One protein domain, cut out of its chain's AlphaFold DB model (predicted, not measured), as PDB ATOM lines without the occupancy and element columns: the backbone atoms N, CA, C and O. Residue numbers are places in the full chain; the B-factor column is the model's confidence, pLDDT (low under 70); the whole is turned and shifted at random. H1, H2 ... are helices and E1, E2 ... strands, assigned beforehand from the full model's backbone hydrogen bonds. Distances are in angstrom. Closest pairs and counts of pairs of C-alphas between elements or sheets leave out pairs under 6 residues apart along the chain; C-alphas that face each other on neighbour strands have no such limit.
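Overview. This is residues 26 to 109 of the 141 residues of an uncharacterized protein of Chloroflexi bacterium RBG_16_57_11 (UniProt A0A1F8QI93). A twisted four-stranded sheet has one helix, H1, packed over one face, in two layers; a long loop, residues 35 to 53, joins edge strand E1 to H1. The 84 printed residues run E1, H1, E2, E3, E4, class mixed; the mixed sheet has the order E1 E2 E3 E4. The whole is compact, radius of gyration of the C-alphas 11.9 A, spanning 36 by 25 by 19 A.

Arrangement. E1, residues 30 to 34, H1, 54 to 66, and E2, 69 to 75, form a strand-helix-strand unit, two parallel neighbour strands with a helix between, its crossover right-handed; N 31 and O 71 are 2.8 A apart. E2, E3, residues 79 to 88, and E4, 91 to 101, form a meander, each strand antiparallel to the one before; N 72 and O 83, and N 84 and O 95, are 2.8 A apart. H1 is on the sheet; its closest C-alphas to E3 are Cys 65 and Tyr 87, 5.5 A. Every O i to N i+4 pair in H1 is within hydrogen-bond range.

Along the chain. E1 begins at C-alpha 30 (145.069, 439.813, 378.831); E4, 30.8 A long, ends at C-alpha 101 (152.905, 429.265, 366.341). H1 measures 18.3 A, E3 29.2 A.

Size, cuts and confidence. The printed part has no cut. E1 to H1 is a long link. Residues 26 to 28 and 106 to 109 have pLDDT under 70.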
ATOM      1  N   GLN A  26     137.025 438.841 373.047       51.81
ATOM      2  CA  GLN A  26     136.926 438.463 374.436       51.81
ATOM      3  C   GLN A  26     137.115 439.726 375.258       51.81
ATOM      4  O   GLN A  26     138.186 440.328 375.302       51.81
ATOM      5  N   THR A  27     136.015 440.163 375.851       52.25
ATOM      6  CA  THR A  27     135.869 441.383 376.640       52.25
ATOM      7  C   THR A  27     136.494 441.225 378.028       52.25
ATOM      8  O   THR A  27     135.811 441.384 379.038       52.25
ATOM      9  N   GLY A  28     137.777 440.864 378.092       67.31
ATOM     10  CA  GLY A  28     138.504 440.653 379.343       67.31
ATOM     11  C   GLY A  28     139.975 441.073 379.256       67.31
ATOM     12  O   GLY A  28     140.494 441.271 378.156       67.31
ATOM     13  N   PRO A  29     140.650 441.250 380.405       85.25
ATOM     14  CA  PRO A  29     142.077 441.552 380.468       85.25
ATOM     15  C   PRO A  29     142.942 440.391 379.958       85.25
ATOM     16  O   PRO A  29     142.550 439.222 379.992       85.25
ATOM     17  N   TRP A  30     144.125 440.742 379.451       88.62
ATOM     18  CA  TRP A  30     145.069 439.813 378.831       88.62
ATOM     19  C   TRP A  30     146.219 439.574 379.803       88.62
ATOM     20  O   TRP A  30     146.847 440.526 380.271       88.62
ATOM     21  N   TYR A  31     146.504 438.310 380.077       92.25
ATOM     22  CA  TYR A  31     147.540 437.877 381.001       92.25
ATOM     23  C   TYR A  31     148.556 437.006 380.286       92.25
ATOM     24  O   TYR A  31     148.223 436.248 379.373       92.25
ATOM     25  N   TYR A  32     149.798 437.074 380.743       92.81
ATOM     26  CA  TYR A  32     150.904 436.346 380.146       92.81
ATOM     27  C   TYR A  32     151.616 435.527 381.207       92.81
ATOM     28  O   TYR A  32     151.966 436.024 382.281       92.81
ATOM     29  N   CYS A  33     151.879 434.270 380.880       94.44
ATOM     30  CA  CYS A  33     152.783 433.448 381.652       94.44
ATOM     31  C   CYS A  33     153.717 432.654 380.744       94.44
ATOM     32  O   CYS A  33     153.416 432.399 379.583       94.44
ATOM     33  N   SER A  34     154.884 432.286 381.252       93.94
ATOM     34  CA  SER A  34     155.954 431.663 380.484       93.94
ATOM     35  C   SER A  34     156.295 430.297 381.058       93.94
ATOM     36  O   SER A  34     156.539 430.154 382.257       93.94
ATOM     37  N   ALA A  35     156.356 429.292 380.187       92.00
ATOM     38  CA  ALA A  35     156.800 427.950 380.543       92.00
ATOM     39  C   ALA A  35     158.312 427.872 380.820       92.00
ATOM     40  O   ALA A  35     158.773 426.920 381.442       92.00
ATOM     41  N   THR A  36     159.085 428.871 380.382       89.50
ATOM     42  CA  THR A  36     160.545 428.917 380.551       89.50
ATOM     43  C   THR A  36     160.983 429.728 381.772       89.50
ATOM     44  O   THR A  36     162.147 429.658 382.160       89.50
ATOM     45  N   ARG A  37     160.085 430.511 382.386       86.25
ATOM     46  CA  ARG A  37     160.361 431.250 383.627       86.25
ATOM     47  C   ARG A  37     160.117 430.358 384.838       86.25
ATOM     48  O   ARG A  37     159.070 429.729 384.945       86.25
ATOM     49  N   THR A  38     161.067 430.346 385.767       83.38
ATOM     50  CA  THR A  38     161.024 429.498 386.967       83.38
ATOM     51  C   THR A  38     160.354 430.164 388.172       83.38
ATOM     52  O   THR A  38     159.915 429.456 389.076       83.38
ATOM     53  N   SER A  39     160.233 431.497 388.201       85.94
ATOM     54  CA  SER A  39     159.627 432.233 389.321       85.94
ATOM     55  C   SER A  39     159.113 433.622 388.931       85.94
ATOM     56  O   SER A  39     159.705 434.275 388.072       85.94
ATOM     57  N   GLY A  40     158.106 434.108 389.666       78.19
ATOM     58  CA  GLY A  40     157.708 435.520 389.694       78.19
ATOM     59  C   GLY A  40     156.881 435.993 388.498       78.19
ATOM     60  O   GLY A  40     156.327 435.174 387.767       78.19
ATOM     61  N   GLY A  41     156.793 437.319 388.358       86.62
ATOM     62  CA  GLY A  41     156.109 438.046 387.286       86.62
ATOM     63  C   GLY A  41     154.907 438.872 387.760       86.62
ATOM     64  O   GLY A  41     154.304 438.591 388.797       86.62
ATOM     65  N   SER A  42     154.539 439.873 386.967       88.25
ATOM     66  CA  SER A  42     153.334 440.701 387.123       88.25
ATOM     67  C   SER A  42     152.180 440.248 386.221       88.25
ATOM     68  O   SER A  42     151.089 440.810 386.292       88.25
ATOM     69  N   GLY A  43     152.407 439.237 385.376       88.06
ATOM     70  CA  GLY A  43     151.413 438.741 384.422       88.06
ATOM     71  C   GLY A  43     151.319 439.591 383.156       88.06
ATOM     72  O   GLY A  43     150.394 439.412 382.366       88.06
ATOM     73  N   THR A  44     152.269 440.509 382.954       88.38
ATOM     74  CA  THR A  44     152.381 441.349 381.754       88.38
ATOM     75  C   THR A  44     153.266 440.676 380.708       88.38
ATOM     76  O   THR A  44     154.016 439.757 381.020       88.38
ATOM     77  N   TYR A  45     153.219 441.128 379.454       83.62
ATOM     78  CA  TYR A  45     154.063 440.546 378.406       83.62
ATOM     79  C   TYR A  45     155.567 440.676 378.713       83.62
ATOM     80  O   TYR A  45     156.321 439.717 378.555       83.62
ATOM     81  N   TYR A  46     155.993 441.850 379.186       84.38
ATOM     82  CA  TYR A  46     157.397 442.133 379.505       84.38
ATOM     83  C   TYR A  46     157.864 441.461 380.804       84.38
ATOM     84  O   TYR A  46     159.058 441.206 380.982       84.38
ATOM     85  N   ASP A  47     156.928 441.139 381.696       87.88
ATOM     86  CA  ASP A  47     157.185 440.472 382.967       87.88
ATOM     87  C   ASP A  47     156.117 439.385 383.236       87.88
ATOM     88  O   ASP A  47     155.227 439.549 384.085       87.88
ATOM     89  N   PRO A  48     156.167 438.279 382.464       91.69
ATOM     90  CA  PRO A  48     155.146 437.243 382.498       91.69
ATOM     91  C   PRO A  48     155.275 436.398 383.760       91.69
ATOM     92  O   PRO A  48     156.379 436.175 384.266       91.69
ATOM     93  N   TRP A  49     154.151 435.860 384.231       95.31
ATOM     94  CA  TRP A  49     154.161 434.914 385.343       95.31
ATOM     95  C   TRP A  49     154.929 433.631 385.010       95.31
ATOM     96  O   TRP A  49     154.993 433.201 383.858       95.31
ATOM     97  N   ALA A  50     155.483 432.970 386.020       95.00
ATOM     98  CA  ALA A  50     156.022 431.624 385.867       95.00
ATOM     99  C   ALA A  50     154.893 430.593 385.679       95.00
ATOM    100  O   ALA A  50     153.931 430.570 386.442       95.00
ATOM    101  N   CYS A  51     155.027 429.742 384.662       94.44
ATOM    102  CA  CYS A  51     154.112 428.648 384.316       94.44
ATOM    103  C   CYS A  51     154.905 427.406 383.862       94.44
ATOM    104  O   CYS A  51     154.513 426.707 382.915       94.44
ATOM    105  N   SER A  52     156.056 427.136 384.485       92.12
ATOM    106  CA  SER A  52     156.942 426.036 384.085       92.12
ATOM    107  C   SER A  52     156.420 424.660 384.506       92.12
ATOM    108  O   SER A  52     156.862 423.644 383.980       92.12
ATOM    109  N   ASN A  53     155.464 424.605 385.435       92.31
ATOM    110  CA  ASN A  53     154.794 423.379 385.868       92.31
ATOM    111  C   ASN A  53     153.295 423.615 386.135       92.31
ATOM    112  O   ASN A  53     152.818 424.753 386.140       92.31
ATOM    113  N   SER A  54     152.551 422.528 386.352       90.81
ATOM    114  CA  SER A  54     151.099 422.562 386.577       90.81
ATOM    115  C   SER A  54     150.706 423.326 387.843       90.81
ATOM    116  O   SER A  54     149.726 424.060 387.825       90.81
ATOM    117  N   THR A  55     151.481 423.227 388.926       93.25
ATOM    118  CA  THR A  55     151.222 423.969 390.172       93.25
ATOM    119  C   THR A  55     151.276 425.480 389.952       93.25
ATOM    120  O   THR A  55     150.397 426.215 390.406       93.25
ATOM    121  N   GLN A  56     152.286 425.949 389.223       93.69
ATOM    122  CA  GLN A  56     152.423 427.358 388.869       93.69
ATOM    123  C   GLN A  56     151.302 427.814 387.934       93.69
ATOM    124  O   GLN A  56     150.696 428.856 388.171       93.69
ATOM    125  N   GLN A  57     150.968 427.001 386.930       91.62
ATOM    126  CA  GLN A  57     149.858 427.295 386.028       91.62
ATOM    127  C   GLN A  57     148.527 427.423 386.782       91.62
ATOM    128  O   GLN A  57     147.814 428.398 386.566       91.62
ATOM    129  N   ASN A  58     148.234 426.506 387.706       92.38
ATOM    130  CA  ASN A  58     147.017 426.550 388.520       92.38
ATOM    131  C   ASN A  58     146.968 427.807 389.400       92.38
ATOM    132  O   ASN A  58     145.932 428.458 389.504       92.38
ATOM    133  N   THR A  59     148.108 428.199 389.976       93.62
ATOM    134  CA  THR A  59     148.216 429.428 390.779       93.62
ATOM    135  C   THR A  59     147.898 430.669 389.939       93.62
ATOM    136  O   THR A  59     147.186 431.572 390.387       93.62
ATOM    137  N   VAL A  60     148.394 430.708 388.701       94.06
ATOM    138  CA  VAL A  60     148.124 431.794 387.754       94.06
ATOM    139  C   VAL A  60     146.648 431.820 387.359       94.06
ATOM    140  O   VAL A  60     146.023 432.877 387.426       94.06
ATOM    141  N   THR A  61     146.060 430.678 386.997       92.81
ATOM    142  CA  THR A  61     144.642 430.621 386.611       92.81
ATOM    143  C   THR A  61     143.714 430.986 387.766       92.81
ATOM    144  O   THR A  61     142.759 431.726 387.548       92.81
ATOM    145  N   ASP A  62     144.023 430.562 388.996       92.88
ATOM    146  CA  ASP A  62     143.277 430.953 390.201       92.88
ATOM    147  C   ASP A  62     143.348 432.462 390.441       92.88
ATOM    148  O   ASP A  62     142.343 433.098 390.773       92.88
ATOM    149  N   THR A  63     144.531 433.052 390.245       92.81
ATOM    150  CA  THR A  63     144.729 434.501 390.362       92.81
ATOM    151  C   THR A  63     143.865 435.249 389.352       92.81
ATOM    152  O   THR A  63     143.098 436.128 389.741       92.81
ATOM    153  N   ILE A  64     143.918 434.862 388.076       92.56
ATOM    154  CA  ILE A  64     143.097 435.457 387.010       92.56
ATOM    155  C   ILE A  64     141.612 435.306 387.322       92.56
ATOM    156  O   ILE A  64     140.826 436.228 387.114       92.56
ATOM    157  N   CYS A  65     141.221 434.167 387.882       91.12
ATOM    158  CA  CYS A  65     139.835 433.941 388.234       91.12
ATOM    159  C   CYS A  65     139.328 434.892 389.317       91.12
ATOM    160  O   CYS A  65     138.243 435.454 389.189       91.12
ATOM    161  N   ARG A  66     140.138 435.129 390.356       89.75
ATOM    162  CA  ARG A  66     139.832 436.112 391.411       89.75
ATOM    163  C   ARG A  66     139.765 437.545 390.884       89.75
ATOM    164  O   ARG A  66     139.101 438.376 391.494       89.75
ATOM    165  N   LEU A  67     140.429 437.826 389.763       89.94
ATOM    166  CA  LEU A  67     140.382 439.115 389.069       89.94
ATOM    167  C   LEU A  67     139.165 439.265 388.138       89.94
ATOM    168  O   LEU A  67     139.028 440.300 387.491       89.94
ATOM    169  N   GLY A  68     138.266 438.276 388.089       88.81
ATOM    170  CA  GLY A  68     137.057 438.308 387.259       88.81
ATOM    171  C   GLY A  68     137.185 437.580 385.920       88.81
ATOM    172  O   GLY A  68     136.273 437.661 385.100       88.81
ATOM    173  N   GLY A  69     138.273 436.836 385.706       90.75
ATOM    174  CA  GLY A  69     138.530 436.103 384.469       90.75
ATOM    175  C   GLY A  69     139.294 436.913 383.418       90.75
ATOM    176  O   GLY A  69     139.702 438.051 383.645       90.75
ATOM    177  N   GLY A  70     139.528 436.300 382.261       90.75
ATOM    178  CA  GLY A  70     140.263 436.901 381.152       90.75
ATOM    179  C   GLY A  70     140.918 435.869 380.240       90.75
ATOM    180  O   GLY A  70     140.608 434.674 380.282       90.75
ATOM    181  N   THR A  71     141.854 436.343 379.426       91.38
ATOM    182  CA  THR A  71     142.612 435.508 378.489       91.38
ATOM    183  C   THR A  71     144.033 435.333 379.006       91.38
ATOM    184  O   THR A  71     144.737 436.313 379.240       91.38
ATOM    185  N   LEU A  72     144.468 434.089 379.183       92.62
ATOM    186  CA  LEU A  72     145.826 433.737 379.577       92.62
ATOM    187  C   LEU A  72     146.592 433.174 378.380       92.62
ATOM    188  O   LEU A  72     146.243 432.125 377.840       92.62
ATOM    189  N   TYR A  73     147.690 433.829 378.026       93.44
ATOM    190  CA  TYR A  73     148.662 433.334 377.062       93.44
ATOM    191  C   TYR A  73     149.791 432.613 377.791       93.44
ATOM    192  O   TYR A  73     150.560 433.234 378.531       93.44
ATOM    193  N   ARG A  74     149.923 431.306 377.561       93.81
ATOM    194  CA  ARG A  74     151.065 430.521 378.041       93.81
ATOM    195  C   ARG A  74     152.113 430.415 376.943       93.81
ATOM    196  O   ARG A  74     151.881 429.790 375.913       93.81
ATOM    197  N   ILE A  75     153.263 431.025 377.179       92.38
ATOM    198  CA  ILE A  75     154.329 431.213 376.199       92.38
ATOM    199  C   ILE A  75     155.359 430.091 376.327       92.38
ATOM    200  O   ILE A  75     155.894 429.848 377.414       92.38
ATOM    201  N   TYR A  76     155.673 429.466 375.197       91.38
ATOM    202  CA  TYR A  76     156.755 428.505 375.023       91.38
ATOM    203  C   TYR A  76     157.783 429.046 374.026       91.38
ATOM    204  O   TYR A  76     157.616 430.106 373.421       91.38
ATOM    205  N   THR A  77     158.875 428.311 373.832       89.56
ATOM    206  CA  THR A  77     159.855 428.640 372.797       89.56
ATOM    207  C   THR A  77     159.264 428.347 371.414       89.56
ATOM    208  O   THR A  77     159.198 427.196 370.994       89.56
ATOM    209  N   GLY A  78     158.841 429.397 370.705       83.31
ATOM    210  CA  GLY A  78     158.371 429.322 369.313       83.31
ATOM    211  C   GLY A  78     156.862 429.126 369.123       83.31
ATOM    212  O   GLY A  78     156.398 429.140 367.983       83.31
ATOM    213  N   TYR A  79     156.093 428.977 370.202       89.06
ATOM    214  CA  TYR A  79     154.633 428.866 370.159       89.06
ATOM    215  C   TYR A  79     154.000 429.326 371.480       89.06
ATOM    216  O   TYR A  79     154.686 429.498 372.493       89.06
ATOM    217  N   TYR A  80     152.684 429.518 371.484       92.31
ATOM    218  CA  TYR A  80     151.909 429.849 372.673       92.31
ATOM    219  C   TYR A  80     150.573 429.101 372.697       92.31
ATOM    220  O   TYR A  80     150.032 428.723 371.661       92.31
ATOM    221  N   VAL A  81     150.036 428.898 373.897       92.88
ATOM    222  CA  VAL A  81     148.706 428.319 374.125       92.88
ATOM    223  C   VAL A  81     147.790 429.400 374.673       92.88
ATOM    224  O   VAL A  81     148.193 430.153 375.565       92.88
ATOM    225  N   ILE A  82     146.557 429.457 374.172       92.62
ATOM    226  CA  ILE A  82     145.522 430.347 374.703       92.62
ATOM    227  C   ILE A  82     144.640 429.574 375.685       92.62
ATOM    228  O   ILE A  82     144.114 428.506 375.364       92.62
ATOM    229  N   TYR A  83     144.460 430.148 376.870       91.75
ATOM    230  CA  TYR A  83     143.510 429.693 377.874       91.75
ATOM    231  C   TYR A  83     142.487 430.790 378.160       91.75
ATOM    232  O   TYR A  83     142.837 431.936 378.440       91.75
ATOM    233  N   TYR A  84     141.217 430.418 378.149       91.31
ATOM    234  CA  TYR A  84     140.105 431.267 378.540       91.31
ATOM    235  C   TYR A  84     139.712 430.955 379.972       91.31
ATOM    236  O   TYR A  84     139.257 429.851 380.272       91.31
ATOM    237  N   VAL A  85     139.911 431.926 380.856       91.75
ATOM    238  CA  VAL A  85     139.583 431.817 382.275       91.75
ATOM    239  C   VAL A  85     138.273 432.558 382.498       91.75
ATOM    240  O   VAL A  85     138.239 433.784 382.521       91.75
ATOM    241  N   ASN A  86     137.183 431.815 382.649       89.12
ATOM    242  CA  ASN A  86     135.858 432.368 382.887       89.12
ATOM    243  C   ASN A  86     135.518 432.273 384.372       89.12
ATOM    244  O   ASN A  86     135.460 431.177 384.936       89.12
ATOM    245  N   TYR A  87     135.262 433.423 384.994       84.69
ATOM    246  CA  TYR A  87     134.724 433.483 386.347       84.69
ATOM    247  C   TYR A  87     133.197 433.359 386.313       84.69
ATOM    248  O   TYR A  87     132.512 434.100 385.606       84.69
ATOM    249  N   SER A  88     132.661 432.424 387.093       81.81
ATOM    250  CA  SER A  88     131.230 432.245 387.336       81.81
ATOM    251  C   SER A  88     130.968 432.253 388.845       81.81
ATOM    252  O   SER A  88     131.823 431.801 389.610       81.81
ATOM    253  N   PRO A  89     129.776 432.677 389.312       78.31
ATOM    254  CA  PRO A  89     129.381 432.528 390.716       78.31
ATOM    255  C   PRO A  89     129.505 431.089 391.246       78.31
ATOM    256  O   PRO A  89     129.654 430.887 392.446       78.31
ATOM    257  N   ASN A  90     129.461 430.097 390.350       80.00
ATOM    258  CA  ASN A  90     129.536 428.674 390.683       80.00
ATOM    259  C   ASN A  90     130.958 428.093 390.586       80.00
ATOM    260  O   ASN A  90     131.141 426.905 390.847       80.00
ATOM    261  N   GLY A  91     131.957 428.889 390.190       83.06
ATOM    262  CA  GLY A  91     133.345 428.445 390.105       83.06
ATOM    263  C   GLY A  91     134.138 429.065 388.957       83.06
ATOM    264  O   GLY A  91     133.655 429.911 388.205       83.06
ATOM    265  N   CYS A  92     135.383 428.614 388.836       88.12
ATOM    266  CA  CYS A  92     136.286 429.013 387.771       88.12
ATOM    267  C   CYS A  92     136.341 427.962 386.669       88.12
ATOM    268  O   CYS A  92     136.675 426.810 386.949       88.12
ATOM    269  N   THR A  93     136.097 428.358 385.423       90.69
ATOM    270  CA  THR A  93     136.253 427.455 384.279       90.69
ATOM    271  C   THR A  93     137.419 427.914 383.424       90.69
ATOM    272  O   THR A  93     137.401 429.019 382.887       90.69
ATOM    273  N   VAL A  94     138.415 427.046 383.265       90.88
ATOM    274  CA  VAL A  94     139.555 427.272 382.374       90.88
ATOM    275  C   VAL A  94     139.382 426.398 381.137       90.88
ATOM    276  O   VAL A  94     139.333 425.174 381.245       90.88
ATOM    277  N   VAL A  95     139.282 427.018 379.965       92.19
ATOM    278  CA  VAL A  95     139.144 426.329 378.676       92.19
ATOM    279  C   VAL A  95     140.386 426.598 377.844       92.19
ATOM    280  O   VAL A  95     140.738 427.750 377.617       92.19
ATOM    281  N   GLN A  96     141.060 425.547 377.393       91.75
ATOM    282  CA  GLN A  96     142.132 425.683 376.411       91.75
ATOM    283  C   GLN A  96     141.517 425.844 375.019       91.75
ATOM    284  O   GLN A  96     140.702 425.016 374.621       91.75
ATOM    285  N   ASP A  97     141.912 426.890 374.295       90.88
ATOM    286  CA  ASP A  97     141.446 427.144 372.926       90.88
ATOM    287  C   ASP A  97     142.274 426.347 371.913       90.88
ATOM    288  O   ASP A  97     141.763 425.511 371.173       90.88
ATOM    289  N   GLY A  98     143.593 426.556 371.934       87.81
ATOM    290  CA  GLY A  98     144.503 425.952 370.974       87.81
ATOM    291  C   GLY A  98     145.955 426.382 371.146       87.81
ATOM    292  O   GLY A  98     146.281 427.275 371.937       87.81
ATOM    293  N   GLU A  99     146.818 425.705 370.391       91.44
ATOM    294  CA  GLU A  99     148.231 426.036 370.215       91.44
ATOM    295  C   GLU A  99     148.431 426.847 368.939       91.44
ATOM    296  O   GLU A  99     147.930 426.497 367.870       91.44
ATOM    297  N   TYR A 100     149.207 427.918 369.055       88.06
ATOM    298  CA  TYR A 100     149.479 428.855 367.977       88.06
ATOM    299  C   TYR A 100     150.981 429.066 367.853       88.06
ATOM    300  O   TYR A 100     151.687 429.280 368.839       88.06
ATOM    301  N   THR A 101     151.489 429.022 366.627       87.62
ATOM    302  CA  THR A 101     152.905 429.265 366.341       87.62
ATOM    303  C   THR A 101     153.252 430.745 366.471       87.62
ATOM    304  O   THR A 101     152.480 431.602 366.041       87.62
ATOM    305  N   GLY A 102     154.452 431.046 366.967       84.88
ATOM    306  CA  GLY A 102     154.963 432.411 367.080       84.88
ATOM    307  C   GLY A 102     154.706 433.047 368.445       84.88
ATOM    308  O   GLY A 102     154.792 432.383 369.477       84.88
ATOM    309  N   TYR A 103     154.450 434.354 368.438       82.69
ATOM    310  CA  TYR A 103     154.237 435.158 369.640       82.69
ATOM    311  C   TYR A 103     152.752 435.500 369.817       82.69
ATOM    312  O   TYR A 103     152.057 435.656 368.808       82.69
ATOM    313  N   PRO A 104     152.257 435.647 371.063       82.62
ATOM    314  CA  PRO A 104     150.877 436.051 371.307       82.62
ATOM    315  C   PRO A 104     150.504 437.357 370.576       82.62
ATOM    316  O   PRO A 104     151.370 438.199 370.321       82.62
ATOM    317  N   PRO A 105     149.224 437.586 370.245       74.62
ATOM    318  CA  PRO A 105     148.798 438.857 369.661       74.62
ATOM    319  C   PRO A 105     149.183 440.035 370.571       74.62
ATOM    320  O   PRO A 105     149.221 439.896 371.789       74.62
ATOM    321  N   ASN A 106     149.475 441.196 369.976       66.62
ATOM    322  CA  ASN A 106     149.910 442.412 370.684       66.62
ATOM    323  C   ASN A 106     151.204 442.267 371.508       66.62
ATOM    324  O   ASN A 106     151.424 443.011 372.458       66.62
ATOM    325  N   THR A 107     152.072 441.324 371.131       65.31
ATOM    326  CA  THR A 107     153.403 441.151 371.739       65.31
ATOM    327  C   THR A 107     154.566 441.362 370.767       65.31
ATOM    328  O   THR A 107     155.724 441.107 371.092       65.31
ATOM    329  N   GLY A 108     154.268 441.826 369.550       61.25
ATOM    330  CA  GLY A 108     155.297 442.261 368.611       61.25
ATOM    331  C   GLY A 108     156.040 443.498 369.128       61.25
ATOM    332  O   GLY A 108     155.584 444.130 370.081       61.25
ATOM    333  N   PRO A 109     157.169 443.876 368.502       54.44
ATOM    334  CA  PRO A 109     157.759 445.179 368.768       54.44
ATOM    335  C   PRO A 109     156.674 446.243 368.590       54.44
ATOM    336  O   PRO A 109     156.050 446.304 367.527       54.44
TER     337      PRO A 109